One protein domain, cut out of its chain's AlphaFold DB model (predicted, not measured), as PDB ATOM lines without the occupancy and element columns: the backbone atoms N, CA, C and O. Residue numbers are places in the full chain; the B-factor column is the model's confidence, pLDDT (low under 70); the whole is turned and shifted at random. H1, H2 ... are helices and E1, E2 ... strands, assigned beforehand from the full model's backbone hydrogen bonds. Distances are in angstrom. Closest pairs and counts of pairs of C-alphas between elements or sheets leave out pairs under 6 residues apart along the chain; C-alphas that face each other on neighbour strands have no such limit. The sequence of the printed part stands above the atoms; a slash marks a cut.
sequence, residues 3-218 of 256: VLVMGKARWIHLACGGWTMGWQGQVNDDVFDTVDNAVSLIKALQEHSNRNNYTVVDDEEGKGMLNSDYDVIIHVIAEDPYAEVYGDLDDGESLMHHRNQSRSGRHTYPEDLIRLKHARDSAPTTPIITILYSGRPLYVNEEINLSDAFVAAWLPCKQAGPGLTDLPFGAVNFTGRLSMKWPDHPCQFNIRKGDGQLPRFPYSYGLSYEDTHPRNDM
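Overview. This is residues 3 to 218 of the 256 residues of a protein of Vitrella brassicaformis (UniProt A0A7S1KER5). With little regular structure, five parallel strands form a sheet, E2 E1 E3 E4 E5, between H2 and H5, amid long loops. The 216 printed residues, 80 in the strands and seven named helices, are mixed in class. They are compact, radius of gyration of the C-alphas 17.3 A, spanning 52 by 45 by 33 A.

Along the chain. E1, residues 3 to 7, begins at C-alpha 3 (128.824, 184.054, 191.111), then come H1, residues 12 to 16, H2, residues 41 to 52, E2, residues 55 to 58, H3, residues 63 to 67, E3, residues 72 to 78, H4, residues 84 to 87, H5, residues 110 to 122, E4, residues 128 to 133, H6, residues 141 to 146, E5, residues 149 to 152, and H7, residues 157 to 165, which ends at C-alpha 165 (139.160, 187.879, 186.753).

Arrangement. H2, height 8.9 A, and H5, 9.5 A, are on opposite faces of the sheet. N 5 and O 57, 2.8 A, are within hydrogen-bond range. H7 touches H1 and H2; H5 touches H6. H3 only grazes the sheet; H4 is not on it.

Size, cuts and confidence. The printed part has no cut; residues 212 to 218 have low confidence.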
ATOM      1  N   VAL A   3     127.727 184.954 191.469       95.44
ATOM      2  CA  VAL A   3     128.824 184.054 191.111       95.44
ATOM      3  C   VAL A   3     129.127 183.178 192.316       95.44
ATOM      4  O   VAL A   3     129.444 183.709 193.381       95.44
ATOM      5  N   LEU A   4     129.038 181.863 192.157       96.12
ATOM      6  CA  LEU A   4     129.611 180.927 193.118       96.12
ATOM      7  C   LEU A   4     131.074 180.691 192.763       96.12
ATOM      8  O   LEU A   4     131.387 180.448 191.602       96.12
ATOM      9  N   VAL A   5     131.952 180.722 193.756       97.12
ATOM     10  CA  VAL A   5     133.351 180.333 193.611       97.12
ATOM     11  C   VAL A   5     133.619 179.176 194.558       97.12
ATOM     12  O   VAL A   5     133.394 179.295 195.762       97.12
ATOM     13  N   MET A   6     134.083 178.067 193.994       96.50
ATOM     14  CA  MET A   6     134.317 176.809 194.693       96.50
ATOM     15  C   MET A   6     135.719 176.264 194.411       96.50
ATOM     16  O   MET A   6     136.432 176.740 193.520       96.50
ATOM     17  N   GLY A   7     136.120 175.275 195.207       97.31
ATOM     18  CA  GLY A   7     137.448 174.690 195.155       97.31
ATOM     19  C   GLY A   7     138.545 175.672 195.563       97.31
ATOM     20  O   GLY A   7     138.394 176.514 196.448       97.31
ATOM     21  N   LYS A   8     139.682 175.561 194.891       97.06
ATOM     22  CA  LYS A   8     140.988 176.045 195.340       97.06
ATOM     23  C   LYS A   8     141.261 177.532 195.039       97.06
ATOM     24  O   LYS A   8     142.405 177.974 195.019       97.06
ATOM     25  N   ALA A   9     140.219 178.340 194.822       96.56
ATOM     26  CA  ALA A   9     140.320 179.724 194.334       96.56
ATOM     27  C   ALA A   9     140.956 180.713 195.327       96.56
ATOM     28  O   ALA A   9     141.431 181.785 194.926       96.56
ATOM     29  N   ARG A  10     140.920 180.379 196.621       94.81
ATOM     30  CA  ARG A  10     141.517 181.174 197.699       94.81
ATOM     31  C   ARG A  10     143.036 181.078 197.714       94.81
ATOM     32  O   ARG A  10     143.676 182.070 198.040       94.81
ATOM     33  N   TRP A  11     143.565 179.917 197.349       95.12
ATOM     34  CA  TRP A  11     144.898 179.472 197.718       95.12
ATOM     35  C   TRP A  11     145.957 179.929 196.709       95.12
ATOM     36  O   TRP A  11     146.139 179.329 195.647       95.12
ATOM     37  N   ILE A  12     146.670 181.008 197.030       95.31
ATOM     38  CA  ILE A  12     147.720 181.590 196.181       95.31
ATOM     39  C   ILE A  12     148.901 180.633 196.034       95.31
ATOM     40  O   ILE A  12     149.466 180.539 194.943       95.31
ATOM     41  N   HIS A  13     149.263 179.899 197.090       94.75
ATOM     42  CA  HIS A  13     150.370 178.944 197.023       94.75
ATOM     43  C   HIS A  13     150.178 177.895 195.916       94.75
ATOM     44  O   HIS A  13     151.132 177.607 195.192       94.75
ATOM     45  N   LEU A  14     148.942 177.426 195.703       96.75
ATOM     46  CA  LEU A  14     148.590 176.482 194.634       96.75
ATOM     47  C   LEU A  14     148.754 177.096 193.238       96.75
ATOM     48  O   LEU A  14     149.185 176.428 192.305       96.75
ATOM     49  N   ALA A  15     148.485 178.395 193.091       96.75
ATOM     50  CA  ALA A  15     148.731 179.110 191.842       96.75
ATOM     51  C   ALA A  15     150.225 179.392 191.589       96.75
ATOM     52  O   ALA A  15     150.584 179.764 190.474       96.75
ATOM     53  N   CYS A  16     151.098 179.288 192.596       95.88
ATOM     54  CA  CYS A  16     152.525 179.600 192.476       95.88
ATOM     55  C   CYS A  16     153.414 178.374 192.230       95.88
ATOM     56  O   CYS A  16     154.433 178.501 191.553       95.88
ATOM     57  N   GLY A  17     153.050 177.210 192.771       95.56
ATOM     58  CA  GLY A  17     153.830 175.981 192.633       95.56
ATOM     59  C   GLY A  17     155.202 176.019 193.326       95.56
ATOM     60  O   GLY A  17     155.454 176.829 194.228       95.56
ATOM     61  N   GLY A  18     156.083 175.095 192.928       96.12
ATOM     62  CA  GLY A  18     157.438 174.965 193.466       96.12
ATOM     63  C   GLY A  18     158.311 176.202 193.248       96.12
ATOM     64  O   GLY A  18     157.974 177.112 192.493       96.12
ATOM     65  N   TRP A  19     159.455 176.248 193.930       96.56
ATOM     66  CA  TRP A  19     160.421 177.357 193.889       96.56
ATOM     67  C   TRP A  19     159.880 178.736 194.298       96.56
ATOM     68  O   TRP A  19     160.572 179.743 194.140       96.56
ATOM     69  N   THR A  20     158.679 178.806 194.876       94.00
ATOM     70  CA  THR A  20     158.090 180.056 195.361       94.00
ATOM     71  C   THR A  20     158.117 180.104 196.880       94.00
ATOM     72  O   THR A  20     157.432 179.332 197.546       94.00
ATOM     73  N   MET A  21     158.915 181.024 197.437       91.12
ATOM     74  CA  MET A  21     159.192 181.214 198.878       91.12
ATOM     75  C   MET A  21     159.817 180.007 199.607       91.12
ATOM     76  O   MET A  21     160.425 180.169 200.660       91.12
ATOM     77  N   GLY A  22     159.695 178.803 199.057       91.62
ATOM     78  CA  GLY A  22     160.331 177.571 199.494       91.62
ATOM     79  C   GLY A  22     160.637 176.690 198.286       91.62
ATOM     80  O   GLY A  22     160.118 176.916 197.193       91.62
ATOM     81  N   TRP A  23     161.490 175.685 198.480       95.44
ATOM     82  CA  TRP A  23     161.897 174.780 197.404       95.44
ATOM     83  C   TRP A  23     160.707 174.029 196.805       95.44
ATOM     84  O   TRP A  23     160.421 174.183 195.624       95.44
ATOM     85  N   GLN A  24     159.950 173.315 197.636       94.88
ATOM     86  CA  GLN A  24     158.723 172.632 197.217       94.88
ATOM     87  C   GLN A  24     157.533 173.589 197.046       94.88
ATOM     88  O   GLN A  24     156.424 173.143 196.807       94.88
ATOM     89  N   GLY A  25     157.749 174.904 197.142       94.19
ATOM     90  CA  GLY A  25     156.683 175.893 197.255       94.19
ATOM     91  C   GLY A  25     156.216 176.072 198.699       94.19
ATOM     92  O   GLY A  25     156.760 175.482 199.636       94.19
ATOM     93  N   GLN A  26     155.231 176.945 198.886       91.38
ATOM     94  CA  GLN A  26     154.541 177.086 200.168       91.38
ATOM     95  C   GLN A  26     153.412 176.072 200.269       91.38
ATOM     96  O   GLN A  26     152.812 175.708 199.267       91.38
ATOM     97  N   VAL A  27     153.099 175.662 201.492       87.25
ATOM     98  CA  VAL A  27     152.006 174.717 201.783       87.25
ATOM     99  C   VAL A  27     150.763 175.415 202.342       87.25
ATOM    100  O   VAL A  27     149.792 174.759 202.705       87.25
ATOM    101  N   ASN A  28     150.823 176.740 202.486       88.25
ATOM    102  CA  ASN A  28     149.730 177.586 202.936       88.25
ATOM    103  C   ASN A  28     149.910 179.025 202.419       88.25
ATOM    104  O   ASN A  28     150.925 179.361 201.802       88.25
ATOM    105  N   ASP A  29     148.919 179.872 202.693       85.94
ATOM    106  CA  ASP A  29     148.899 181.265 202.242       85.94
ATOM    107  C   ASP A  29     149.443 182.278 203.262       85.94
ATOM    108  O   ASP A  29     149.547 183.457 202.928       85.94
ATOM    109  N   ASP A  30     149.874 181.847 204.456       86.31
ATOM    110  CA  ASP A  30     150.300 182.751 205.543       86.31
ATOM    111  C   ASP A  30     151.411 183.712 205.087       86.31
ATOM    112  O   ASP A  30     151.455 184.884 205.464       86.31
ATOM    113  N   VAL A  31     152.321 183.217 204.242       84.00
ATOM    114  CA  VAL A  31     153.401 184.029 203.672       84.00
ATOM    115  C   VAL A  31     152.857 185.001 202.627       84.00
ATOM    116  O   VAL A  31     153.277 186.158 202.600       84.00
ATOM    117  N   PHE A  32     151.917 184.571 201.785       86.06
ATOM    118  CA  PHE A  32     151.373 185.390 200.702       86.06
ATOM    119  C   PHE A  32     150.526 186.559 201.205       86.06
ATOM    120  O   PHE A  32     150.546 187.611 200.571       86.06
ATOM    121  N   ASP A  33     149.893 186.439 202.372       77.62
ATOM    122  CA  ASP A  33     149.189 187.552 203.022       77.62
ATOM    123  C   ASP A  33     150.114 188.732 203.361       77.62
ATOM    124  O   ASP A  33     149.671 189.879 203.451       77.62
ATOM    125  N   THR A  34     151.413 188.467 203.523       81.88
ATOM    126  CA  THR A  34     152.433 189.488 203.810       81.88
ATOM    127  C   THR A  34     153.158 189.996 202.563       81.88
ATOM    128  O   THR A  34     153.973 190.915 202.651       81.88
ATOM    129  N   VAL A  35     152.882 189.411 201.395       83.25
ATOM    130  CA  VAL A  35     153.509 189.796 200.130       83.25
ATOM    131  C   VAL A  35     152.703 190.904 199.477       83.25
ATOM    132  O   VAL A  35     151.542 190.722 199.105       83.25
ATOM    133  N   ASP A  36     153.360 192.039 199.249       81.81
ATOM    134  CA  ASP A  36     152.754 193.152 198.530       81.81
ATOM    135  C   ASP A  36     152.207 192.700 197.172       81.81
ATOM    136  O   ASP A  36     152.910 192.130 196.327       81.81
ATOM    137  N   ASN A  37     150.937 193.032 196.942       84.31
ATOM    138  CA  ASN A  37     150.203 192.735 195.716       84.31
ATOM    139  C   ASN A  37     150.036 191.230 195.422       84.31
ATOM    140  O   ASN A  37     149.913 190.858 194.259       84.31
ATOM    141  N   ALA A  38     150.021 190.348 196.421       92.25
ATOM    142  CA  ALA A  38     149.480 189.005 196.230       92.25
ATOM    143  C   ALA A  38     147.943 189.055 196.285       92.25
ATOM    144  O   ALA A  38     147.350 189.508 197.268       92.25
ATOM    145  N   VAL A  39     147.287 188.640 195.201       94.19
ATOM    146  CA  VAL A  39     145.824 188.683 195.086       94.19
ATOM    147  C   VAL A  39     145.312 187.348 194.555       94.19
ATOM    148  O   VAL A  39     145.533 186.996 193.393       94.19
ATOM    149  N   SER A  40     144.613 186.609 195.420       95.19
ATOM    150  CA  SER A  40     143.923 185.369 195.061       95.19
ATOM    151  C   SER A  40     142.745 185.634 194.128       95.19
ATOM    152  O   SER A  40     142.233 186.756 194.044       95.19
ATOM    153  N   LEU A  41     142.283 184.593 193.432       96.69
ATOM    154  CA  LEU A  41     141.150 184.724 192.520       96.69
ATOM    155  C   LEU A  41     139.881 185.147 193.251       96.69
ATOM    156  O   LEU A  41     139.192 186.055 192.793       96.69
ATOM    157  N   ILE A  42     139.605 184.557 194.413       95.94
ATOM    158  CA  ILE A  42     138.420 184.932 195.185       95.94
ATOM    159  C   ILE A  42     138.448 186.402 195.615       95.94
ATOM    160  O   ILE A  42     137.448 187.106 195.469       95.94
ATOM    161  N   LYS A  43     139.610 186.898 196.063       95.25
ATOM    162  CA  LYS A  43     139.781 188.298 196.459       95.25
ATOM    163  C   LYS A  43     139.591 189.236 195.266       95.25
ATOM    164  O   LYS A  43     138.826 190.192 195.365       95.25
ATOM    165  N   ALA A  44     140.213 188.931 194.126       96.06
ATOM    166  CA  ALA A  44     140.059 189.725 192.908       96.06
ATOM    167  C   ALA A  44     138.603 189.757 192.412       96.06
ATOM    168  O   ALA A  44     138.093 190.824 192.061       96.06
ATOM    169  N   LEU A  45     137.903 188.619 192.446       97.00
ATOM    170  CA  LEU A  45     136.491 188.534 192.075       97.00
ATOM    171  C   LEU A  45     135.604 189.363 193.007       97.00
ATOM    172  O   LEU A  45     134.706 190.045 192.517       97.00
ATOM    173  N   GLN A  46     135.851 189.346 194.320       96.69
ATOM    174  CA  GLN A  46     135.122 190.166 195.298       96.69
ATOM    175  C   GLN A  46     135.381 191.669 195.094       96.69
ATOM    176  O   GLN A  46     134.457 192.484 195.102       96.69
ATOM    177  N   GLU A  47     136.632 192.062 194.850       95.19
ATOM    178  CA  GLU A  47     136.987 193.448 194.524       95.19
ATOM    179  C   GLU A  47     136.352 193.910 193.204       95.19
ATOM    180  O   GLU A  47     135.913 195.058 193.074       95.19
ATOM    181  N   HIS A  48     136.273 193.025 192.209       95.69
ATOM    182  CA  HIS A  48     135.575 193.286 190.955       95.69
ATOM    183  C   HIS A  48     134.053 193.366 191.153       95.69
ATOM    184  O   HIS A  48     133.414 194.264 190.602       95.69
ATOM    185  N   SER A  49     133.467 192.508 191.992       96.31
ATOM    186  CA  SER A  49     132.025 192.482 192.253       96.31
ATOM    187  C   SER A  49     131.535 193.740 192.957       96.31
ATOM    188  O   SER A  49     130.516 194.310 192.563       96.31
ATOM    189  N   ASN A  50     132.321 194.246 193.910       94.94
ATOM    190  CA  ASN A  50     132.064 195.514 194.594       94.94
ATOM    191  C   ASN A  50     132.015 196.709 193.628       94.94
ATOM    192  O   ASN A  50     131.298 197.676 193.878       94.94
ATOM    193  N   ARG A  51     132.750 196.642 192.510       94.00
ATOM    194  CA  ARG A  51     132.772 197.687 191.476       94.00
ATOM    195  C   ARG A  51     131.671 197.532 190.423       94.00
ATOM    196  O   ARG A  51     131.337 198.517 189.774       94.00
ATOM    197  N   ASN A  52     131.105 196.333 190.259       92.25
ATOM    198  CA  ASN A  52     130.234 195.982 189.128       92.25
ATOM    199  C   ASN A  52     128.837 195.464 189.529       92.25
ATOM    200  O   ASN A  52     128.136 194.879 188.706       92.25
ATOM    201  N   ASN A  53     128.402 195.696 190.774       91.06
ATOM    202  CA  ASN A  53     127.042 195.417 191.264       91.06
ATOM    203  C   ASN A  53     126.564 193.962 191.039       91.06
ATOM    204  O   ASN A  53     125.437 193.705 190.608       91.06
ATOM    205  N   TYR A  54     127.432 192.998 191.344       94.56
ATOM    206  CA  TYR A  54     127.087 191.580 191.437       94.56
ATOM    207  C   TYR A  54     127.653 190.995 192.734       94.56
ATOM    208  O   TYR A  54     128.453 191.640 193.410       94.56
ATOM    209  N   THR A  55     127.228 189.791 193.115       95.38
ATOM    210  CA  THR A  55     127.709 189.149 194.348       95.38
ATOM    211  C   THR A  55     128.601 187.964 194.036       95.38
ATOM    212  O   THR A  55     128.269 187.167 193.157       95.38
ATOM    213  N   VAL A  56     129.671 187.808 194.808       96.31
ATOM    214  CA  VAL A  56     130.521 186.616 194.809       96.31
ATOM    215  C   VAL A  56     130.286 185.870 196.112       96.31
ATOM    216  O   VAL A  56     130.385 186.462 197.186       96.31
ATOM    217  N   VAL A  57     129.956 184.587 196.012       95.50
ATOM    218  CA  VAL A  57     129.852 183.681 197.153       95.50
ATOM    219  C   VAL A  57     131.043 182.743 197.126       95.50
ATOM    220  O   VAL A  57     131.295 182.080 196.128       95.50
ATOM    221  N   ASP A  58     131.772 182.736 198.231       95.69
ATOM    222  CA  ASP A  58     132.945 181.911 198.467       95.69
ATOM    223  C   ASP A  58     132.519 180.657 199.235       95.69
ATOM    224  O   ASP A  58     132.137 180.742 200.405       95.69
ATOM    225  N   ASP A  59     132.507 179.519 198.553       95.50
ATOM    226  CA  ASP A  59     132.123 178.229 199.116       95.50
ATOM    227  C   ASP A  59     132.981 177.140 198.479       95.50
ATOM    228  O   ASP A  59     132.578 176.448 197.545       95.50
ATOM    229  N   GLU A  60     134.194 177.011 199.010       95.62
ATOM    230  CA  GLU A  60     135.202 176.039 198.588       95.62
ATOM    231  C   GLU A  60     134.641 174.614 198.445       95.62
ATOM    232  O   GLU A  60     134.975 173.910 197.494       95.62
ATOM    233  N   GLU A  61     133.734 174.208 199.338       94.19
ATOM    234  CA  GLU A  61     133.144 172.866 199.345       94.19
ATOM    235  C   GLU A  61     131.869 172.734 198.498       94.19
ATOM    236  O   GLU A  61     131.349 171.628 198.342       94.19
ATOM    237  N   GLY A  62     131.321 173.839 197.985       90.06
ATOM    238  CA  GLY A  62     130.072 173.856 197.219       90.06
ATOM    239  C   GLY A  62     128.840 173.390 198.009       90.06
ATOM    240  O   GLY A  62     127.858 172.934 197.416       90.06
ATOM    241  N   LYS A  63     128.856 173.470 199.346       86.25
ATOM    242  CA  LYS A  63     127.761 172.980 200.214       86.25
ATOM    243  C   LYS A  63     126.487 173.822 200.099       86.25
ATOM    244  O   LYS A  63     125.384 173.314 200.292       86.25
ATOM    245  N   GLY A  64     126.625 175.106 199.793       79.06
ATOM    246  CA  GLY A  64     125.551 176.083 199.636       79.06
ATOM    247  C   GLY A  64     124.810 175.995 198.300       79.06
ATOM    248  O   GLY A  64     123.845 176.740 198.102       79.06
ATOM    249  N   MET A  65     125.223 175.098 197.397       79.00
ATOM    250  CA  MET A  65     124.603 174.921 196.080       79.00
ATOM    251  C   MET A  65     123.172 174.394 196.125       79.00
ATOM    252  O   MET A  65     122.359 174.792 195.300       79.00
ATOM    253  N   LEU A  66     122.830 173.565 197.114       67.06
ATOM    254  CA  LEU A  66     121.514 172.917 197.190       67.06
ATOM    255  C   LEU A  66     120.339 173.893 197.406       67.06
ATOM    256  O   LEU A  66     119.190 173.493 197.268       67.06
ATOM    257  N   ASN A  67     120.611 175.156 197.758       68.06
ATOM    258  CA  ASN A  67     119.590 176.131 198.164       68.06
ATOM    259  C   ASN A  67     119.748 177.515 197.507       68.06
ATOM    260  O   ASN A  67     119.155 178.481 197.989       68.06
ATOM    261  N   SER A  68     120.582 177.649 196.472       74.88
ATOM    262  CA  SER A  68     120.984 178.963 195.961       74.88
ATOM    263  C   SER A  68     120.888 179.067 194.445       74.88
ATOM    264  O   SER A  68     121.531 178.312 193.727       74.88
ATOM    265  N   ASP A  69     120.178 180.093 193.973       87.94
ATOM    266  CA  ASP A  69     120.176 180.481 192.561       87.94
ATOM    267  C   ASP A  69     121.480 181.230 192.230       87.94
ATOM    268  O   ASP A  69     121.634 182.405 192.592       87.94
ATOM    269  N   TYR A  70     122.437 180.545 191.598       94.50
ATOM    270  CA  TYR A  70     123.662 181.134 191.044       94.50
ATOM    271  C   TYR A  70     123.534 181.303 189.529       94.50
ATOM    272  O   TYR A  70     122.955 180.462 188.854       94.50
ATOM    273  N   ASP A  71     124.099 182.384 188.994       94.31
ATOM    274  CA  ASP A  71     124.096 182.660 187.554       94.31
ATOM    275  C   ASP A  71     125.300 182.024 186.841       94.31
ATOM    276  O   ASP A  71     125.239 181.736 185.650       94.31
ATOM    277  N   VAL A  72     126.406 181.826 187.562       95.19
ATOM    278  CA  VAL A  72     127.624 181.170 187.072       95.19
ATOM    279  C   VAL A  72     128.400 180.588 188.251       95.19
ATOM    280  O   VAL A  72     128.410 181.154 189.349       95.19
ATOM    281  N   ILE A  73     129.058 179.461 188.009       96.38
ATOM    282  CA  ILE A  73     129.935 178.785 188.960       96.38
ATOM    283  C   ILE A  73     131.359 178.844 188.410       96.38
ATOM    284  O   ILE A  73     131.602 178.469 187.266       96.38
ATOM    285  N   ILE A  74     132.301 179.310 189.223       97.62
ATOM    286  CA  ILE A  74     133.735 179.239 188.952       97.62
ATOM    287  C   ILE A  74     134.316 178.180 189.883       97.62
ATOM    288  O   ILE A  74     134.304 178.349 191.102       97.62
ATOM    289  N   HIS A  75     134.820 177.089 189.314       98.00
ATOM    290  CA  HIS A  75     135.457 176.010 190.062       98.00
ATOM    291  C   HIS A  75     136.955 176.008 189.806       98.00
ATOM    292  O   HIS A  75     137.396 175.879 188.666       98.00
ATOM    293  N   VAL A  76     137.748 176.175 190.857       98.56
ATOM    294  CA  VAL A  76     139.205 176.124 190.739       98.56
ATOM    295  C   VAL A  76     139.697 174.773 191.223       98.56
ATOM    296  O   VAL A  76     139.438 174.380 192.360       98.56
ATOM    297  N   ILE A  77     140.444 174.096 190.364       98.56
ATOM    298  CA  ILE A  77     141.105 172.824 190.648       98.56
ATOM    299  C   ILE A  77     142.613 173.034 190.540       98.56
ATOM    300  O   ILE A  77     143.066 173.895 189.781       98.56
ATOM    301  N   ALA A  78     143.401 172.295 191.316       97.81
ATOM    302  CA  ALA A  78     144.844 172.496 191.305       97.81
ATOM    303  C   ALA A  78     145.643 171.282 191.766       97.81
ATOM    304  O   ALA A  78     145.181 170.537 192.636       97.81
ATOM    305  N   GLU A  79     146.849 171.148 191.215       96.81
ATOM    306  CA  GLU A  79     147.919 170.367 191.836       96.81
ATOM    307  C   GLU A  79     148.508 171.115 193.042       96.81
ATOM    308  O   GLU A  79     148.496 172.348 193.101       96.81
ATOM    309  N   ASP A  80     149.062 170.365 193.991       95.44
ATOM    310  CA  ASP A  80     149.884 170.925 195.058       95.44
ATOM    311  C   ASP A  80     151.225 171.419 194.496       95.44
ATOM    312  O   ASP A  80     151.694 170.941 193.459       95.44
ATOM    313  N   PRO A  81     151.903 172.346 195.187       95.75
ATOM    314  CA  PRO A  81     153.234 172.781 194.815       95.75
ATOM    315  C   PRO A  81     154.252 171.645 194.934       95.75
ATOM    316  O   PRO A  81     154.305 170.930 195.935       95.75
ATOM    317  N   TYR A  82     155.093 171.507 193.913       95.38
ATOM    318  CA  TYR A  82     156.200 170.558 193.891       95.38
ATOM    319  C   TYR A  82     157.382 171.116 193.100       95.38
ATOM    320  O   TYR A  82     157.226 171.964 192.217       95.38
ATOM    321  N   ALA A  83     158.580 170.622 193.405       96.06
ATOM    322  CA  ALA A  83     159.798 170.926 192.669       96.06
ATOM    323  C   ALA A  83     160.700 169.696 192.526       96.06
ATOM    324  O   ALA A  83     160.859 168.904 193.460       96.06
ATOM    325  N   GLU A  84     161.356 169.603 191.369       94.44
ATOM    326  CA  GLU A  84     162.310 168.540 191.037       94.44
ATOM    327  C   GLU A  84     161.678 167.145 191.197       94.44
ATOM    328  O   GLU A  84     160.526 166.955 190.817       94.44
ATOM    329  N   VAL A  85     162.406 166.191 191.783       90.06
ATOM    330  CA  VAL A  85     161.997 164.783 191.947       90.06
ATOM    331  C   VAL A  85     160.667 164.600 192.683       90.06
ATOM    332  O   VAL A  85     160.014 163.573 192.556       90.06
ATOM    333  N   TYR A  86     160.229 165.587 193.465       89.44
ATOM    334  CA  TYR A  86     158.945 165.503 194.163       89.44
ATOM    335  C   TYR A  86     157.743 165.706 193.233       89.44
ATOM    336  O   TYR A  86     156.632 165.345 193.614       89.44
ATOM    337  N   GLY A  87     157.958 166.268 192.041       90.31
ATOM    338  CA  GLY A  87     156.948 166.382 190.990       90.31
ATOM    339  C   GLY A  87     156.873 165.170 190.060       90.31
ATOM    340  O   GLY A  87     155.940 165.088 189.256       90.31
ATOM    341  N   ASP A  88     157.834 164.247 190.154       87.38
ATOM    342  CA  ASP A  88     157.850 163.041 189.330       87.38
ATOM    343  C   ASP A  88     156.620 162.178 189.640       87.38
ATOM    344  O   ASP A  88     156.172 162.096 190.788       87.38
ATOM    345  N   LEU A  89     156.065 161.563 188.593       83.06
ATOM    346  CA  LEU A  89     155.060 160.514 188.736       83.06
ATOM    347  C   LEU A  89     155.781 159.178 188.915       83.06
ATOM    348  O   LEU A  89     156.662 158.845 188.118       83.06
ATOM    349  N   ASP A  90     155.416 158.431 189.954       78.12
ATOM    350  CA  ASP A  90     155.983 157.107 190.231       78.12
ATOM    351  C   ASP A  90     155.523 156.062 189.188       78.12
ATOM    352  O   ASP A  90     154.560 156.250 188.442       78.12
ATOM    353  N   ASP A  91     156.195 154.907 189.143       73.75
ATOM    354  CA  ASP A  91     155.761 153.792 188.294       73.75
ATOM    355  C   ASP A  91     154.336 153.328 188.650       73.75
ATOM    356  O   ASP A  91     153.986 153.141 189.822       73.75
ATOM    357  N   GLY A  92     153.513 153.130 187.621       75.75
ATOM    358  CA  GLY A  92     152.090 152.834 187.761       75.75
ATOM    359  C   GLY A  92     151.191 154.065 187.878       75.75
ATOM    360  O   GLY A  92     149.978 153.907 187.756       75.75
ATOM    361  N   GLU A  93     151.727 155.271 188.066       82.81
ATOM    362  CA  GLU A  93     150.918 156.487 188.157       82.81
ATOM    363  C   GLU A  93     150.433 156.984 186.795       82.81
ATOM    364  O   GLU A  93     151.030 156.682 185.768       82.81
ATOM    365  N   SER A  94     149.347 157.760 186.771       87.44
ATOM    366  CA  SER A  94     148.775 158.329 185.541       87.44
ATOM    367  C   SER A  94     148.721 159.857 185.573       87.44
ATOM    368  O   SER A  94     148.846 160.470 186.627       87.44
ATOM    369  N   LEU A  95     148.471 160.481 184.420       91.31
ATOM    370  CA  LEU A  95     148.236 161.926 184.300       91.31
ATOM    371  C   LEU A  95     146.854 162.370 184.806       91.31
ATOM    372  O   LEU A  95     146.510 163.541 184.661       91.31
ATOM    373  N   MET A  96     146.018 161.466 185.317       92.75
ATOM    374  CA  MET A  96     144.686 161.816 185.810       92.75
ATOM    375  C   MET A  96     144.761 162.741 187.023       92.75
ATOM    376  O   MET A  96     145.373 162.400 188.032       92.75
ATOM    377  N   HIS A  97     144.041 163.860 186.962       93.75
ATOM    378  CA  HIS A  97     143.981 164.831 188.059       93.75
ATOM    379  C   HIS A  97     143.299 164.273 189.319       93.75
ATOM    380  O   HIS A  97     143.831 164.337 190.427       93.75
ATOM    381  N   HIS A  98     142.105 163.701 189.159       88.69
ATOM    382  CA  HIS A  98     141.260 163.298 190.285       88.69
ATOM    383  C   HIS A  98     141.499 161.861 190.773       88.69
ATOM    384  O   HIS A  98     140.942 161.453 191.793       88.69
ATOM    385  N   ARG A  99     142.260 161.051 190.028       81.56
ATOM    386  CA  ARG A  99     142.437 159.627 190.327       81.56
ATOM    387  C   ARG A  99     143.771 159.118 189.827       81.56
ATOM    388  O   ARG A  99     143.921 158.794 188.664       81.56
ATOM    389  N   ASN A 100     144.689 158.888 190.738       70.94
ATOM    390  CA  ASN A 100     145.951 158.259 190.426       70.94
ATOM    391  C   ASN A 100     146.236 157.252 191.551       70.94
ATOM    392  O   ASN A 100     146.307 157.623 192.724       70.94
ATOM    393  N   GLN A 101     146.286 155.946 191.237       64.50
ATOM    394  CA  GLN A 101     146.688 154.940 192.229       64.50
ATOM    395  C   GLN A 101     148.204 154.955 192.377       64.50
ATOM    396  O   GLN A 101     148.919 154.045 191.966       64.50
ATOM    397  N   SER A 102     148.674 156.009 193.018       58.41
ATOM    398  CA  SER A 102     150.036 156.116 193.483       58.41
ATOM    399  C   SER A 102     150.263 155.201 194.689       58.41
ATOM    400  O   SER A 102     149.449 155.162 195.617       58.41
ATOM    401  N   ARG A 103     151.411 154.510 194.742       56.75
ATOM    402  CA  ARG A 103     151.882 153.884 195.996       56.75
ATOM    403  C   ARG A 103     152.161 154.931 197.079       56.75
ATOM    404  O   ARG A 103     152.098 154.600 198.262       56.75
ATOM    405  N   SER A 104     152.482 156.163 196.684       62.56
ATOM    406  CA  SER A 104     152.750 157.295 197.568       62.56
ATOM    407  C   SER A 104     151.511 158.170 197.835       62.56
ATOM    408  O   SER A 104     151.522 158.949 198.787       62.56
ATOM    409  N   GLY A 105     150.434 158.008 197.056       62.25
ATOM    410  CA  GLY A 105     149.201 158.802 197.129       62.25
ATOM    411  C   GLY A 105     149.364 160.257 196.677       62.25
ATOM    412  O   GLY A 105     148.497 161.078 196.969       62.25
ATOM    413  N   ARG A 106     150.485 160.601 196.034       76.50
ATOM    414  CA  ARG A 106     150.811 161.981 195.648       76.50
ATOM    415  C   ARG A 106     150.035 162.415 194.404       76.50
ATOM    416  O   ARG A 106     149.531 161.584 193.653       76.50
ATOM    417  N   HIS A 107     149.934 163.732 194.214       85.31
ATOM    418  CA  HIS A 107     149.410 164.364 192.995       85.31
ATOM    419  C   HIS A 107     148.014 163.880 192.570       85.31
ATOM    420  O   HIS A 107     147.739 163.745 191.382       85.31
ATOM    421  N   THR A 108     147.143 163.574 193.539       89.25
ATOM    422  CA  THR A 108     145.778 163.095 193.283       89.25
ATOM    423  C   THR A 108     144.762 163.919 194.058       89.25
ATOM    424  O   THR A 108     144.858 164.018 195.280       89.25
ATOM    425  N   TYR A 109     143.752 164.433 193.357       94.00
ATOM    426  CA  TYR A 109     142.807 165.418 193.894       94.00
ATOM    427  C   TYR A 109     141.347 165.003 193.647       94.00
ATOM    428  O   TYR A 109     140.628 165.654 192.882       94.00
ATOM    429  N   PRO A 110     140.875 163.885 194.235       93.56
ATOM    430  CA  PRO A 110     139.528 163.370 193.980       93.56
ATOM    431  C   PRO A 110     138.430 164.351 194.403       93.56
ATOM    432  O   PRO A 110     137.351 164.376 193.804       93.56
ATOM    433  N   GLU A 111     138.694 165.179 195.415       95.19
ATOM    434  CA  GLU A 111     137.777 166.203 195.906       95.19
ATOM    435  C   GLU A 111     137.382 167.203 194.816       95.19
ATOM    436  O   GLU A 111     136.238 167.656 194.786       95.19
ATOM    437  N   ASP A 112     138.288 167.502 193.885       97.25
ATOM    438  CA  ASP A 112     138.054 168.471 192.820       97.25
ATOM    439  C   ASP A 112     136.977 167.977 191.845       97.25
ATOM    440  O   ASP A 112     136.046 168.725 191.526       97.25
ATOM    441  N   LEU A 113     137.036 166.704 191.434       96.50
ATOM    442  CA  LEU A 113     136.002 166.097 190.591       96.50
ATOM    443  C   LEU A 113     134.702 165.860 191.367       96.50
ATOM    444  O   LEU A 113     133.621 166.083 190.825       96.50
ATOM    445  N   ILE A 114     134.780 165.420 192.628       96.00
ATOM    446  CA  ILE A 114     133.591 165.179 193.463       96.00
ATOM    447  C   ILE A 114     132.768 166.462 193.602       96.00
ATOM    448  O   ILE A 114     131.551 166.437 193.403       96.00
ATOM    449  N   ARG A 115     133.424 167.590 193.893       96.00
ATOM    450  CA  ARG A 115     132.763 168.896 193.991       96.00
ATOM    451  C   ARG A 115     132.164 169.315 192.648       96.00
ATOM    452  O   ARG A 115     131.024 169.770 192.619       96.00
ATOM    453  N   LEU A 116     132.879 169.108 191.542       96.44
ATOM    454  CA  LEU A 116     132.387 169.437 190.201       96.44
ATOM    455  C   LEU A 116     131.160 168.600 189.796       96.44
ATOM    456  O   LEU A 116     130.196 169.148 189.262       96.44
ATOM    457  N   LYS A 117     131.157 167.293 190.096       95.94
ATOM    458  CA  LYS A 117     129.994 166.407 189.912       95.94
ATOM    459  C   LYS A 117     128.806 166.889 190.733       95.94
ATOM    460  O   LYS A 117     127.740 167.124 190.177       95.94
ATOM    461  N   HIS A 118     129.019 167.140 192.026       94.62
ATOM    462  CA  HIS A 118     127.979 167.677 192.904       94.62
ATOM    463  C   HIS A 118     127.406 169.000 192.376       94.62
ATOM    464  O   HIS A 118     126.190 169.203 192.410       94.62
ATOM    465  N   ALA A 119     128.263 169.876 191.844       94.81
ATOM    466  CA  ALA A 119     127.842 171.139 191.262       94.81
ATOM    467  C   ALA A 119     126.980 170.945 190.009       94.81
ATOM    468  O   ALA A 119     125.891 171.517 189.912       94.81
ATOM    469  N   ARG A 120     127.429 170.103 189.073       94.19
ATOM    470  CA  ARG A 120     126.680 169.805 187.849       94.19
ATOM    471  C   ARG A 120     125.346 169.114 188.147       94.19
ATOM    472  O   ARG A 120     124.348 169.479 187.534       94.19
ATOM    473  N   ASP A 121     125.313 168.183 189.095       94.00
ATOM    474  CA  ASP A 121     124.092 167.470 189.489       94.00
ATOM    475  C   ASP A 121     123.076 168.404 190.161       94.00
ATOM    476  O   ASP A 121     121.876 168.328 189.894       94.00
ATOM    477  N   SER A 122     123.551 169.314 191.016       93.50
ATOM    478  CA  SER A 122     122.689 170.237 191.765       93.50
ATOM    479  C   SER A 122     122.206 171.422 190.925       93.50
ATOM    480  O   SER A 122     121.142 171.974 191.199       93.50
ATOM    481  N   ALA A 123     122.975 171.827 189.912       92.25
ATOM    482  CA  ALA A 123     122.699 172.994 189.081       92.25
ATOM    483  C   ALA A 123     122.927 172.688 187.583       92.25
ATOM    484  O   ALA A 123     123.788 173.300 186.945       92.25
ATOM    485  N   PRO A 124     122.140 171.775 186.977       91.38
ATOM    486  CA  PRO A 124     122.424 171.198 185.658       91.38
ATOM    487  C   PRO A 124     122.525 172.227 184.529       91.38
ATOM    488  O   PRO A 124     123.297 172.038 183.589       91.38
ATOM    489  N   THR A 125     121.776 173.327 184.631       91.62
ATOM    490  CA  THR A 125     121.718 174.392 183.620       91.62
ATOM    491  C   THR A 125     122.590 175.601 183.944       91.62
ATOM    492  O   THR A 125     122.631 176.534 183.146       91.62
ATOM    493  N   THR A 126     123.241 175.636 185.109       93.94
ATOM    494  CA  THR A 126     124.093 176.773 185.479       93.94
ATOM    495  C   THR A 126     125.449 176.626 184.789       93.94
ATOM    496  O   THR A 126     126.043 175.547 184.874       93.94
ATOM    497  N   PRO A 127     125.958 177.667 184.105       94.69
ATOM    498  CA  PRO A 127     127.280 177.628 183.498       94.69
ATOM    499  C   PRO A 127     128.381 177.385 184.535       94.69
ATOM    500  O   PRO A 127     128.450 178.094 185.543       94.69
ATOM    501  N   ILE A 128     129.263 176.421 184.267       96.06
ATOM    502  CA  ILE A 128     130.437 176.119 185.096       96.06
ATOM    503  C   ILE A 128     131.718 176.447 184.326       96.06
ATOM    504  O   ILE A 128     131.978 175.877 183.268       96.06
ATOM    505  N   ILE A 129     132.538 177.336 184.875       97.00
ATOM    506  CA  ILE A 129     133.878 177.652 184.379       97.00
ATOM    507  C   ILE A 129     134.882 176.970 185.304       97.00
ATOM    508  O   ILE A 129     135.006 177.357 186.465       97.00
ATOM    509  N   THR A 130     135.612 175.985 184.792       98.44
ATOM    510  CA  THR A 130     136.690 175.337 185.546       98.44
ATOM    511  C   THR A 130     138.030 175.968 185.198       98.44
ATOM    512  O   THR A 130     138.357 176.142 184.024       98.44
ATOM    513  N   ILE A 131     138.816 176.315 186.214       98.50
ATOM    514  CA  ILE A 131     140.169 176.859 186.075       98.50
ATOM    515  C   ILE A 131     141.140 175.879 186.730       98.50
ATOM    516  O   ILE A 131     141.003 175.576 187.913       98.50
ATOM    517  N   LEU A 132     142.117 175.399 185.964       98.69
ATOM    518  CA  LEU A 132     143.143 174.470 186.425       98.69
ATOM    519  C   LEU A 132     144.463 175.201 186.688       98.69
ATOM    520  O   LEU A 132     145.038 175.785 185.762       98.69
ATOM    521  N   TYR A 133     144.962 175.104 187.922       98.56
ATOM    522  CA  TYR A 133     146.359 175.392 188.249       98.56
ATOM    523  C   TYR A 133     147.170 174.099 188.242       98.56
ATOM    524  O   TYR A 133     146.947 173.207 189.054       98.56
ATOM    525  N   SER A 134     148.109 173.975 187.314       98.00
ATOM    526  CA  SER A 134     148.945 172.779 187.214       98.00
ATOM    527  C   SER A 134     150.332 173.117 186.690       98.00
ATOM    528  O   SER A 134     150.515 174.049 185.898       98.00
ATOM    529  N   GLY A 135     151.323 172.342 187.128       97.19
ATOM    530  CA  GLY A 135     152.699 172.454 186.639       97.19
ATOM    531  C   GLY A 135     152.904 171.779 185.280       97.19
ATOM    532  O   GLY A 135     153.933 171.981 184.637       97.19
ATOM    533  N   ARG A 136     151.922 170.990 184.828       95.81
ATOM    534  CA  ARG A 136     151.970 170.165 183.614       95.81
ATOM    535  C   ARG A 136     150.580 169.973 182.990       95.81
ATOM    536  O   ARG A 136     149.571 170.205 183.661       95.81
ATOM    537  N   PRO A 137     150.501 169.525 181.722       96.31
ATOM    538  CA  PRO A 137     149.270 168.967 181.176       96.31
ATOM    539  C   PRO A 137     148.824 167.741 181.981       96.31
ATOM    540  O   PRO A 137     149.648 166.901 182.339       96.31
ATOM    541  N   LEU A 138     147.519 167.627 182.212       95.81
ATOM    542  CA  LEU A 138     146.897 166.512 182.926       95.81
ATOM    543  C   LEU A 138     145.775 165.912 182.082       95.81
ATOM    544  O   LEU A 138     145.179 166.584 181.241       95.81
ATOM    545  N   TYR A 139     145.457 164.650 182.326       95.31
ATOM    546  CA  TYR A 139     144.253 164.036 181.795       95.31
ATOM    547  C   TYR A 139     143.046 164.497 182.625       95.31
ATOM    548  O   TYR A 139     142.924 164.152 183.801       95.31
ATOM    549  N   VAL A 140     142.179 165.301 182.001       96.62
ATOM    550  CA  VAL A 140     141.043 165.993 182.647       96.62
ATOM    551  C   VAL A 140     139.765 165.954 181.796       96.62
ATOM    552  O   VAL A 140     138.959 166.884 181.794       96.62
ATOM    553  N   ASN A 141     139.592 164.900 180.989       96.06
ATOM    554  CA  ASN A 141     138.457 164.802 180.060       96.06
ATOM    555  C   ASN A 141     137.108 164.829 180.792       96.06
ATOM    556  O   ASN A 141     136.146 165.412 180.294       96.06
ATOM    557  N   GLU A 142     137.030 164.218 181.975       95.56
ATOM    558  CA  GLU A 142     135.801 164.183 182.768       95.56
ATOM    559  C   GLU A 142     135.459 165.564 183.340       95.56
ATOM    560  O   GLU A 142     134.318 166.019 183.244       95.56
ATOM    561  N   GLU A 143     136.455 166.284 183.850       97.44
ATOM    562  CA  GLU A 143     136.318 167.651 184.334       97.44
ATOM    563  C   GLU A 143     135.907 168.598 183.198       97.44
ATOM    564  O   GLU A 143     135.003 169.419 183.375       97.44
ATOM    565  N   ILE A 144     136.498 168.453 182.004       96.38
ATOM    566  CA  ILE A 144     136.094 169.206 180.806       96.38
ATOM    567  C   ILE A 144     134.636 168.899 180.443       96.38
ATOM    568  O   ILE A 144     133.854 169.823 180.226       96.38
ATOM    569  N   ASN A 145     134.233 167.626 180.433       95.56
ATOM    570  CA  ASN A 145     132.857 167.225 180.122       95.56
ATOM    571  C   ASN A 145     131.827 167.806 181.097       95.56
ATOM    572  O   ASN A 145     130.698 168.099 180.704       95.56
ATOM    573  N   LEU A 146     132.205 168.018 182.357       96.00
ATOM    574  CA  LEU A 146     131.344 168.629 183.370       96.00
ATOM    575  C   LEU A 146     131.375 170.167 183.353       96.00
ATOM    576  O   LEU A 146     130.558 170.786 184.036       96.00
ATOM    577  N   SER A 147     132.242 170.791 182.550       96.00
ATOM    578  CA  SER A 147     132.464 172.244 182.508       96.00
ATOM    579  C   SER A 147     131.949 172.882 181.217       96.00
ATOM    580  O   SER A 147     132.132 172.346 180.129       96.00
ATOM    581  N   ASP A 148     131.330 174.058 181.318       93.94
ATOM    582  CA  ASP A 148     130.927 174.864 180.157       93.94
ATOM    583  C   ASP A 148     132.108 175.579 179.500       93.94
ATOM    584  O   ASP A 148     132.126 175.769 178.285       93.94
ATOM    585  N   ALA A 149     133.105 175.937 180.305       94.00
ATOM    586  CA  ALA A 149     134.401 176.417 179.858       94.00
ATOM    587  C   ALA A 149     135.500 175.829 180.748       94.00
ATOM    588  O   ALA A 149     135.300 175.640 181.947       94.00
ATOM    589  N   PHE A 150     136.667 175.565 180.164       96.31
ATOM    590  CA  PHE A 150     137.829 175.048 180.881       96.31
ATOM    591  C   PHE A 150     139.058 175.895 180.549       96.31
ATOM    592  O   PHE A 150     139.379 176.098 179.377       96.31
ATOM    593  N   VAL A 151     139.744 176.395 181.576       97.25
ATOM    594  CA  VAL A 151     140.906 177.279 181.445       97.25
ATOM    595  C   VAL A 151     142.117 176.620 182.095       97.25
ATOM    596  O   VAL A 151     142.175 176.472 183.313       97.25
ATOM    597  N   ALA A 152     143.118 176.274 181.288       98.06
ATOM    598  CA  ALA A 152     144.439 175.907 181.788       98.06
ATOM    599  C   ALA A 152     145.217 177.185 182.142       98.06
ATOM    600  O   ALA A 152     145.687 177.899 181.253       98.06
ATOM    601  N   ALA A 153     145.317 177.493 183.434       97.75
ATOM    602  CA  ALA A 153     145.956 178.710 183.930       97.75
ATOM    603  C   ALA A 153     147.437 178.516 184.295       97.75
ATOM    604  O   ALA A 153     148.141 179.508 184.488       97.75
ATOM    605  N   TRP A 154     147.923 177.269 184.323       98.12
ATOM    606  CA  TRP A 154     149.287 176.910 184.724       98.12
ATOM    607  C   TRP A 154     149.590 177.386 186.152       98.12
ATOM    608  O   TRP A 154     148.784 177.159 187.049       98.12
ATOM    609  N   LEU A 155     150.722 178.064 186.368       97.62
ATOM    610  CA  LEU A 155     151.131 178.615 187.660       97.62
ATOM    611  C   LEU A 155     151.280 180.152 187.576       97.62
ATOM    612  O   LEU A 155     152.396 180.667 187.462       97.62
ATOM    613  N   PRO A 156     150.168 180.918 187.582       95.81
ATOM    614  CA  PRO A 156     150.177 182.378 187.401       95.81
ATOM    615  C   PRO A 156     150.609 183.166 188.656       95.81
ATOM    616  O   PRO A 156     150.875 184.371 188.595       95.81
ATOM    617  N   CYS A 157     150.700 182.489 189.799       94.94
ATOM    618  CA  CYS A 157     151.186 182.982 191.081       94.94
ATOM    619  C   CYS A 157     150.502 184.273 191.577       94.94
ATOM    620  O   CYS A 157     149.288 184.420 191.487       94.94
ATOM    621  N   LYS A 158     151.251 185.227 192.146       91.81
ATOM    622  CA  LYS A 158     150.723 186.363 192.931       91.81
ATOM    623  C   LYS A 158     149.722 187.278 192.201       91.81
ATOM    624  O   LYS A 158     149.014 188.032 192.861       91.81
ATOM    625  N   GLN A 159     149.692 187.253 190.864       91.62
ATOM    626  CA  GLN A 159     148.764 188.027 190.024       91.62
ATOM    627  C   GLN A 159     147.705 187.148 189.339       91.62
ATOM    628  O   GLN A 159     147.029 187.608 188.418       91.62
ATOM    629  N   ALA A 160     147.538 185.904 189.800       89.75
ATOM    630  CA  ALA A 160     146.493 184.998 189.342       89.75
ATOM    631  C   ALA A 160     145.121 185.670 189.385       89.75
ATOM    632  O   ALA A 160     144.405 185.654 188.390       89.75
ATOM    633  N   GLY A 161     144.769 186.306 190.508       93.00
ATOM    634  CA  GLY A 161     143.434 186.854 190.691       93.00
ATOM    635  C   GLY A 161     143.058 187.923 189.666       93.00
ATOM    636  O   GLY A 161     142.087 187.710 188.939       93.00
ATOM    637  N   PRO A 162     143.797 189.043 189.561       91.50
ATOM    638  CA  PRO A 162     143.507 190.074 188.570       91.50
ATOM    639  C   PRO A 162     143.544 189.532 187.135       91.50
ATOM    640  O   PRO A 162     142.597 189.743 186.383       91.50
ATOM    641  N   GLY A 163     144.575 188.751 186.784       90.62
ATOM    642  CA  GLY A 163     144.727 188.218 185.427       90.62
ATOM    643  C   GLY A 163     143.610 187.257 185.007       90.62
ATOM    644  O   GLY A 163     143.211 187.252 183.846       90.62
ATOM    645  N   LEU A 164     143.082 186.464 185.942       94.44
ATOM    646  CA  LEU A 164     142.005 185.509 185.675       94.44
ATOM    647  C   LEU A 164     140.612 186.111 185.843       94.44
ATOM    648  O   LEU A 164     139.674 185.591 185.254       94.44
ATOM    649  N   THR A 165     140.455 187.193 186.609       93.75
ATOM    650  CA  THR A 165     139.160 187.879 186.753       93.75
ATOM    651  C   THR A 165     138.782 188.615 185.475       93.75
ATOM    652  O   THR A 165     137.633 188.539 185.051       93.75
ATOM    653  N   ASP A 166     139.732 189.276 184.816       85.69
ATOM    654  CA  ASP A 166     139.443 190.064 183.609       85.69
ATOM    655  C   ASP A 166     138.957 189.202 182.430       85.69
ATOM    656  O   ASP A 166     138.269 189.702 181.536       85.69
ATOM    657  N   LEU A 167     139.289 187.905 182.445       85.06
ATOM    658  CA  LEU A 167     138.944 186.953 181.396       85.06
ATOM    659  C   LEU A 167     137.431 186.675 181.372       85.06
ATOM    660  O   LEU A 167     136.796 187.244 180.493       85.06
ATOM    661  N   PRO A 168     136.788 185.938 182.311       81.38
ATOM    662  CA  PRO A 168     135.359 185.591 182.236       81.38
ATOM    663  C   PRO A 168     134.392 186.762 182.022       81.38
ATOM    664  O   PRO A 168     133.291 186.558 181.517       81.38
ATOM    665  N   PHE A 169     134.787 187.977 182.408       85.25
ATOM    666  CA  PHE A 169     133.997 189.197 182.228       85.25
ATOM    667  C   PHE A 169     134.214 189.896 180.876       85.25
ATOM    668  O   PHE A 169     133.602 190.931 180.620       85.25
ATOM    669  N   GLY A 170     135.060 189.343 180.006       82.25
ATOM    670  CA  GLY A 170     135.330 189.851 178.663       82.25
ATOM    671  C   GLY A 170     136.105 191.166 178.639       82.25
ATOM    672  O   GLY A 170     136.091 191.855 177.619       82.25
ATOM    673  N   ALA A 171     136.765 191.545 179.739       85.00
ATOM    674  CA  ALA A 171     137.563 192.769 179.797       85.00
ATOM    675  C   ALA A 171     138.848 192.643 178.961       85.00
ATOM    676  O   ALA A 171     139.329 193.633 178.405       85.00
ATOM    677  N   VAL A 172     139.373 191.421 178.836       89.31
ATOM    678  CA  VAL A 172     140.508 191.071 177.975       89.31
ATOM    679  C   VAL A 172     140.229 189.774 177.217       89.31
ATOM    680  O   VAL A 172     139.461 188.932 177.673       89.31
ATOM    681  N   ASN A 173     140.853 189.602 176.049       92.06
ATOM    682  CA  ASN A 173     140.715 188.390 175.241       92.06
ATOM    683  C   ASN A 173     141.801 187.353 175.592       92.06
ATOM    684  O   ASN A 173     142.911 187.717 175.989       92.06
ATOM    685  N   PHE A 174     141.516 186.062 175.394       93.56
ATOM    686  CA  PHE A 174     142.501 184.991 175.553       93.56
ATOM    687  C   PHE A 174     143.522 185.001 174.409       93.56
ATOM    688  O   PHE A 174     143.221 184.686 173.254       93.56
ATOM    689  N   THR A 175     144.774 185.295 174.748       94.50
ATOM    690  CA  THR A 175     145.911 185.262 173.812       94.50
ATOM    691  C   THR A 175     146.848 184.080 174.048       94.50
ATOM    692  O   THR A 175     147.635 183.738 173.167       94.50
ATOM    693  N   GLY A 176     146.753 183.430 175.212       95.38
ATOM    694  CA  GLY A 176     147.543 182.250 175.548       95.38
ATOM    695  C   GLY A 176     147.296 181.105 174.567       95.38
ATOM    696  O   GLY A 176     146.166 180.871 174.135       95.38
ATOM    697  N   ARG A 177     148.363 180.397 174.203       96.75
ATOM    698  CA  ARG A 177     148.330 179.192 173.368       96.75
ATOM    699  C   ARG A 177     149.200 178.130 174.026       96.75
ATOM    700  O   ARG A 177     150.234 178.462 174.605       96.75
ATOM    701  N   LEU A 178     148.775 176.871 173.959       96.62
ATOM    702  CA  LEU A 178     149.461 175.765 174.612       96.62
ATOM    703  C   LEU A 178     150.911 175.656 174.125       96.62
ATOM    704  O   LEU A 178     151.172 175.458 172.939       96.62
ATOM    705  N   SER A 179     151.863 175.732 175.051       95.06
ATOM    706  CA  SER A 179     153.286 175.469 174.798       95.06
ATOM    707  C   SER A 179     153.634 173.978 174.875       95.06
ATOM    708  O   SER A 179     154.765 173.586 174.599       95.06
ATOM    709  N   MET A 180     152.667 173.135 175.236       93.50
ATOM    710  CA  MET A 180     152.799 171.686 175.354       93.50
ATOM    711  C   MET A 180     151.570 171.021 174.742       93.50
ATOM    712  O   MET A 180     150.489 171.599 174.712       93.50
ATOM    713  N   LYS A 181     151.724 169.802 174.233       93.69
ATOM    714  CA  LYS A 181     150.580 169.010 173.778       93.69
ATOM    715  C   LYS A 181     149.773 168.542 174.997       93.69
ATOM    716  O   LYS A 181     150.372 168.166 176.000       93.69
ATOM    717  N   TRP A 182     148.447 168.552 174.900       95.44
ATOM    718  CA  TRP A 182     147.568 168.073 175.968       95.44
ATOM    719  C   TRP A 182     147.213 166.595 175.757       95.44
ATOM    720  O   TRP A 182     146.832 166.242 174.634       95.44
ATOM    721  N   PRO A 183     147.331 165.734 176.782       93.94
ATOM    722  CA  PRO A 183     147.110 164.301 176.639       93.94
ATOM    723  C   PRO A 183     145.656 163.973 176.298       93.94
ATOM    724  O   PRO A 183     144.720 164.587 176.803       93.94
ATOM    725  N   ASP A 184     145.496 162.976 175.440       91.44
ATOM    726  CA  ASP A 184     144.245 162.310 175.100       91.44
ATOM    727  C   ASP A 184     143.973 161.056 175.932       91.44
ATOM    728  O   ASP A 184     142.830 160.637 176.090       91.44
ATOM    729  N   HIS A 185     145.028 160.473 176.499       91.56
ATOM    730  CA  HIS A 185     144.963 159.251 177.290       91.56
ATOM    731  C   HIS A 185     145.679 159.445 178.644       91.56
ATOM    732  O   HIS A 185     146.714 160.115 178.691       91.56
ATOM    733  N   PRO A 186     145.202 158.828 179.745       90.31
ATOM    734  CA  PRO A 186     145.815 158.931 181.078       90.31
ATOM    735  C   PRO A 186     147.308 158.589 181.143       90.31
ATOM    736  O   PRO A 186     148.041 159.136 181.957       90.31
ATOM    737  N   CYS A 187     147.757 157.689 180.271       87.81
ATOM    738  CA  CYS A 187     149.148 157.221 180.192       87.81
ATOM    739  C   CYS A 187     149.965 157.873 179.077       87.81
ATOM    740  O   CYS A 187     150.982 157.328 178.660       87.81
ATOM    741  N   GLN A 188     149.504 158.999 178.536       88.25
ATOM    742  CA  GLN A 188     150.138 159.644 177.391       88.25
ATOM    743  C   GLN A 188     151.235 160.632 177.814       88.25
ATOM    744  O   GLN A 188     151.137 161.834 177.572       88.25
ATOM    745  N   PHE A 189     152.283 160.136 178.475       84.12
ATOM    746  CA  PHE A 189     153.324 160.982 179.086       84.12
ATOM    747  C   PHE A 189     154.207 161.710 178.069       84.12
ATOM    748  O   PHE A 189     154.667 162.817 178.331       84.12
ATOM    749  N   ASN A 190     154.448 161.098 176.907       80.00
ATOM    750  CA  ASN A 190     155.366 161.611 175.896       80.00
ATOM    751  C   ASN A 190     154.733 161.548 174.505       80.00
ATOM    752  O   ASN A 190     154.758 160.509 173.861       80.00
ATOM    753  N   ILE A 191     154.235 162.683 174.009       79.00
ATOM    754  CA  ILE A 191     153.710 162.795 172.640       79.00
ATOM    755  C   ILE A 191     154.802 163.382 171.742       79.00
ATOM    756  O   ILE A 191     154.953 164.607 171.611       79.00
ATOM    757  N   ARG A 192     155.586 162.519 171.106       75.00
ATOM    758  CA  ARG A 192     156.720 162.868 170.243       75.00
ATOM    759  C   ARG A 192     156.247 163.209 168.825       75.00
ATOM    760  O   ARG A 192     155.061 163.322 168.523       75.00
ATOM    761  N   LYS A 193     157.186 163.567 167.950       70.06
ATOM    762  CA  LYS A 193     156.903 163.791 166.527       70.06
ATOM    763  C   LYS A 193     157.164 162.480 165.790       70.06
ATOM    764  O   LYS A 193     158.301 162.028 165.781       70.06
ATOM    765  N   GLY A 194     156.144 161.927 165.136       70.06
ATOM    766  CA  GLY A 194     156.279 160.719 164.311       70.06
ATOM    767  C   GLY A 194     156.008 159.393 165.029       70.06
ATOM    768  O   GLY A 194     156.153 158.354 164.400       70.06
ATOM    769  N   ASP A 195     155.580 159.423 166.293       74.50
ATOM    770  CA  ASP A 195     155.111 158.250 167.053       74.50
ATOM    771  C   ASP A 195     153.662 157.843 166.709       74.50
ATOM    772  O   ASP A 195     153.196 156.780 167.101       74.50
ATOM    773  N   GLY A 196     152.942 158.674 165.947       80.06
ATOM    774  CA  GLY A 196     151.548 158.430 165.565       80.06
ATOM    775  C   GLY A 196     150.540 158.733 166.676       80.06
ATOM    776  O   GLY A 196     149.338 158.623 166.443       80.06
ATOM    777  N   GLN A 197     151.008 159.165 167.849       81.88
ATOM    778  CA  GLN A 197     150.154 159.549 168.958       81.88
ATOM    779  C   GLN A 197     149.528 160.927 168.706       81.88
ATOM    780  O   GLN A 197     150.214 161.899 168.369       81.88
ATOM    781  N   LEU A 198     148.211 161.027 168.887       89.44
ATOM    782  CA  LEU A 198     147.479 162.282 168.743       89.44
ATOM    783  C   LEU A 198     147.184 162.880 170.124       89.44
ATOM    784  O   LEU A 198     146.749 162.157 171.016       89.44
ATOM    785  N   PRO A 199     147.444 164.182 170.330       92.06
ATOM    786  CA  PRO A 199     147.029 164.867 171.544       92.06
ATOM    787  C   PRO A 199     145.548 165.250 171.482       92.06
ATOM    788  O   PRO A 199     145.039 165.546 170.397       92.06
ATOM    789  N   ARG A 200     144.890 165.366 172.643       92.56
ATOM    790  CA  ARG A 200     143.522 165.905 172.728       92.56
ATOM    791  C   ARG A 200     143.486 167.354 172.264       92.56
ATOM    792  O   ARG A 200     142.638 167.726 171.458       92.56
ATOM    793  N   PHE A 201     144.442 168.151 172.741       93.56
ATOM    794  CA  PHE A 201     144.667 169.513 172.267       93.56
ATOM    795  C   PHE A 201     146.107 169.654 171.762       93.56
ATOM    796  O   PHE A 201     147.055 169.385 172.510       93.56
ATOM    797  N   PRO A 202     146.312 170.048 170.493       93.19
ATOM    798  CA  PRO A 202     147.648 170.134 169.922       93.19
ATOM    799  C   PRO A 202     148.460 171.296 170.505       93.19
ATOM    800  O   PRO A 202     147.933 172.231 171.104       93.19
ATOM    801  N   TYR A 203     149.773 171.261 170.268       93.25
ATOM    802  CA  TYR A 203     150.639 172.417 170.504       93.25
ATOM    803  C   TYR A 203     150.079 173.657 169.789       93.25
ATOM    804  O   TYR A 203     149.575 173.559 168.670       93.25
ATOM    805  N   SER A 204     150.197 174.825 170.419       95.44
ATOM    806  CA  SER A 204     149.608 176.102 169.992       95.44
ATOM    807  C   SER A 204     148.077 176.154 169.951       95.44
ATOM    808  O   SER A 204     147.531 177.158 169.494       95.44
ATOM    809  N   TYR A 205     147.362 175.142 170.449       95.19
ATOM    810  CA  TYR A 205     145.915 175.242 170.645       95.19
ATOM    811  C   TYR A 205     145.574 176.295 171.705       95.19
ATOM    812  O   TYR A 205     146.311 176.492 172.671       95.19
ATOM    813  N   GLY A 206     144.442 176.968 171.541       94.31
ATOM    814  CA  GLY A 206     143.880 177.881 172.527       94.31
ATOM    815  C   GLY A 206     142.805 178.735 171.879       94.31
ATOM    816  O   GLY A 206     143.044 179.328 170.827       94.31
ATOM    817  N   LEU A 207     141.630 178.757 172.499       93.44
ATOM    818  CA  LEU A 207     140.496 179.544 172.030       93.44
ATOM    819  C   LEU A 207     140.607 180.998 172.504       93.44
ATOM    820  O   LEU A 207     141.366 181.331 173.416       93.44
ATOM    821  N   SER A 208     139.823 181.849 171.866       92.38
ATOM    822  CA  SER A 208     139.615 183.264 172.141       92.38
ATOM    823  C   SER A 208     138.124 183.593 172.073       92.38
ATOM    824  O   SER A 208     137.321 182.793 171.602       92.38
ATOM    825  N   TYR A 209     137.734 184.791 172.501       89.94
ATOM    826  CA  TYR A 209     136.350 185.256 172.372       89.94
ATOM    827  C   TYR A 209     135.898 185.492 170.927       89.94
ATOM    828  O   TYR A 209     134.709 185.684 170.687       89.94
ATOM    829  N   GLU A 210     136.822 185.465 169.967       88.56
ATOM    830  CA  GLU A 210     136.506 185.541 168.538       88.56
ATOM    831  C   GLU A 210     136.161 184.162 167.953       88.56
ATOM    832  O   GLU A 210     135.546 184.077 166.890       88.56
ATOM    833  N   ASP A 211     136.517 183.078 168.650       86.69
ATOM    834  CA  ASP A 211     136.239 181.719 168.208       86.69
ATOM    835  C   ASP A 211     134.780 181.350 168.491       86.69
ATOM    836  O   ASP A 211     134.354 181.175 169.632       86.69
ATOM    837  N   THR A 212     133.993 181.166 167.434       68.81
ATOM    838  CA  THR A 212     132.598 180.734 167.544       68.81
ATOM    839  C   THR A 212     132.511 179.208 167.530       68.81
ATOM    840  O   THR A 212     132.236 178.611 166.490       68.81
ATOM    841  N   HIS A 213     132.740 178.572 168.679       62.97
ATOM    842  CA  HIS A 213     132.501 177.135 168.874       62.97
ATOM    843  C   HIS A 213     131.477 176.935 170.003       62.97
ATOM    844  O   HIS A 213     131.866 176.826 171.168       62.97
ATOM    845  N   PRO A 214     130.162 176.934 169.708       56.00
ATOM    846  CA  PRO A 214     129.149 176.670 170.722       56.00
ATOM    847  C   PRO A 214     129.379 175.288 171.345       56.00
ATOM    848  O   PRO A 214     129.506 174.299 170.627       56.00
ATOM    849  N   ARG A 215     129.385 175.191 172.683       56.88
ATOM    850  CA  ARG A 215     129.523 173.910 173.406       56.88
ATOM    851  C   ARG A 215     128.520 172.850 172.935       56.88
ATOM    852  O   ARG A 215     128.864 171.679 172.895       56.88
ATOM    853  N   ASN A 216     127.316 173.268 172.535       53.69
ATOM    854  CA  ASN A 216     126.264 172.373 172.040       53.69
ATOM    855  C   ASN A 216     126.672 171.559 170.798       53.69
ATOM    856  O   ASN A 216     126.039 170.542 170.526       53.69
ATOM    857  N   ASP A 217     127.723 171.977 170.089       54.44
ATOM    858  CA  ASP A 217     128.222 171.305 168.889       54.44
ATOM    859  C   ASP A 217     129.497 170.477 169.155       54.44
ATOM    860  O   ASP A 217     129.982 169.788 168.256       54.44
ATOM    861  N   MET A 218     130.048 170.516 170.377       64.38
ATOM    862  CA  MET A 218     131.212 169.713 170.755       64.38
ATOM    863  C   MET A 218     130.759 168.418 171.447       64.38
ATOM    864  O   MET A 218     130.126 168.483 172.503       64.38
TER     865      MET A 218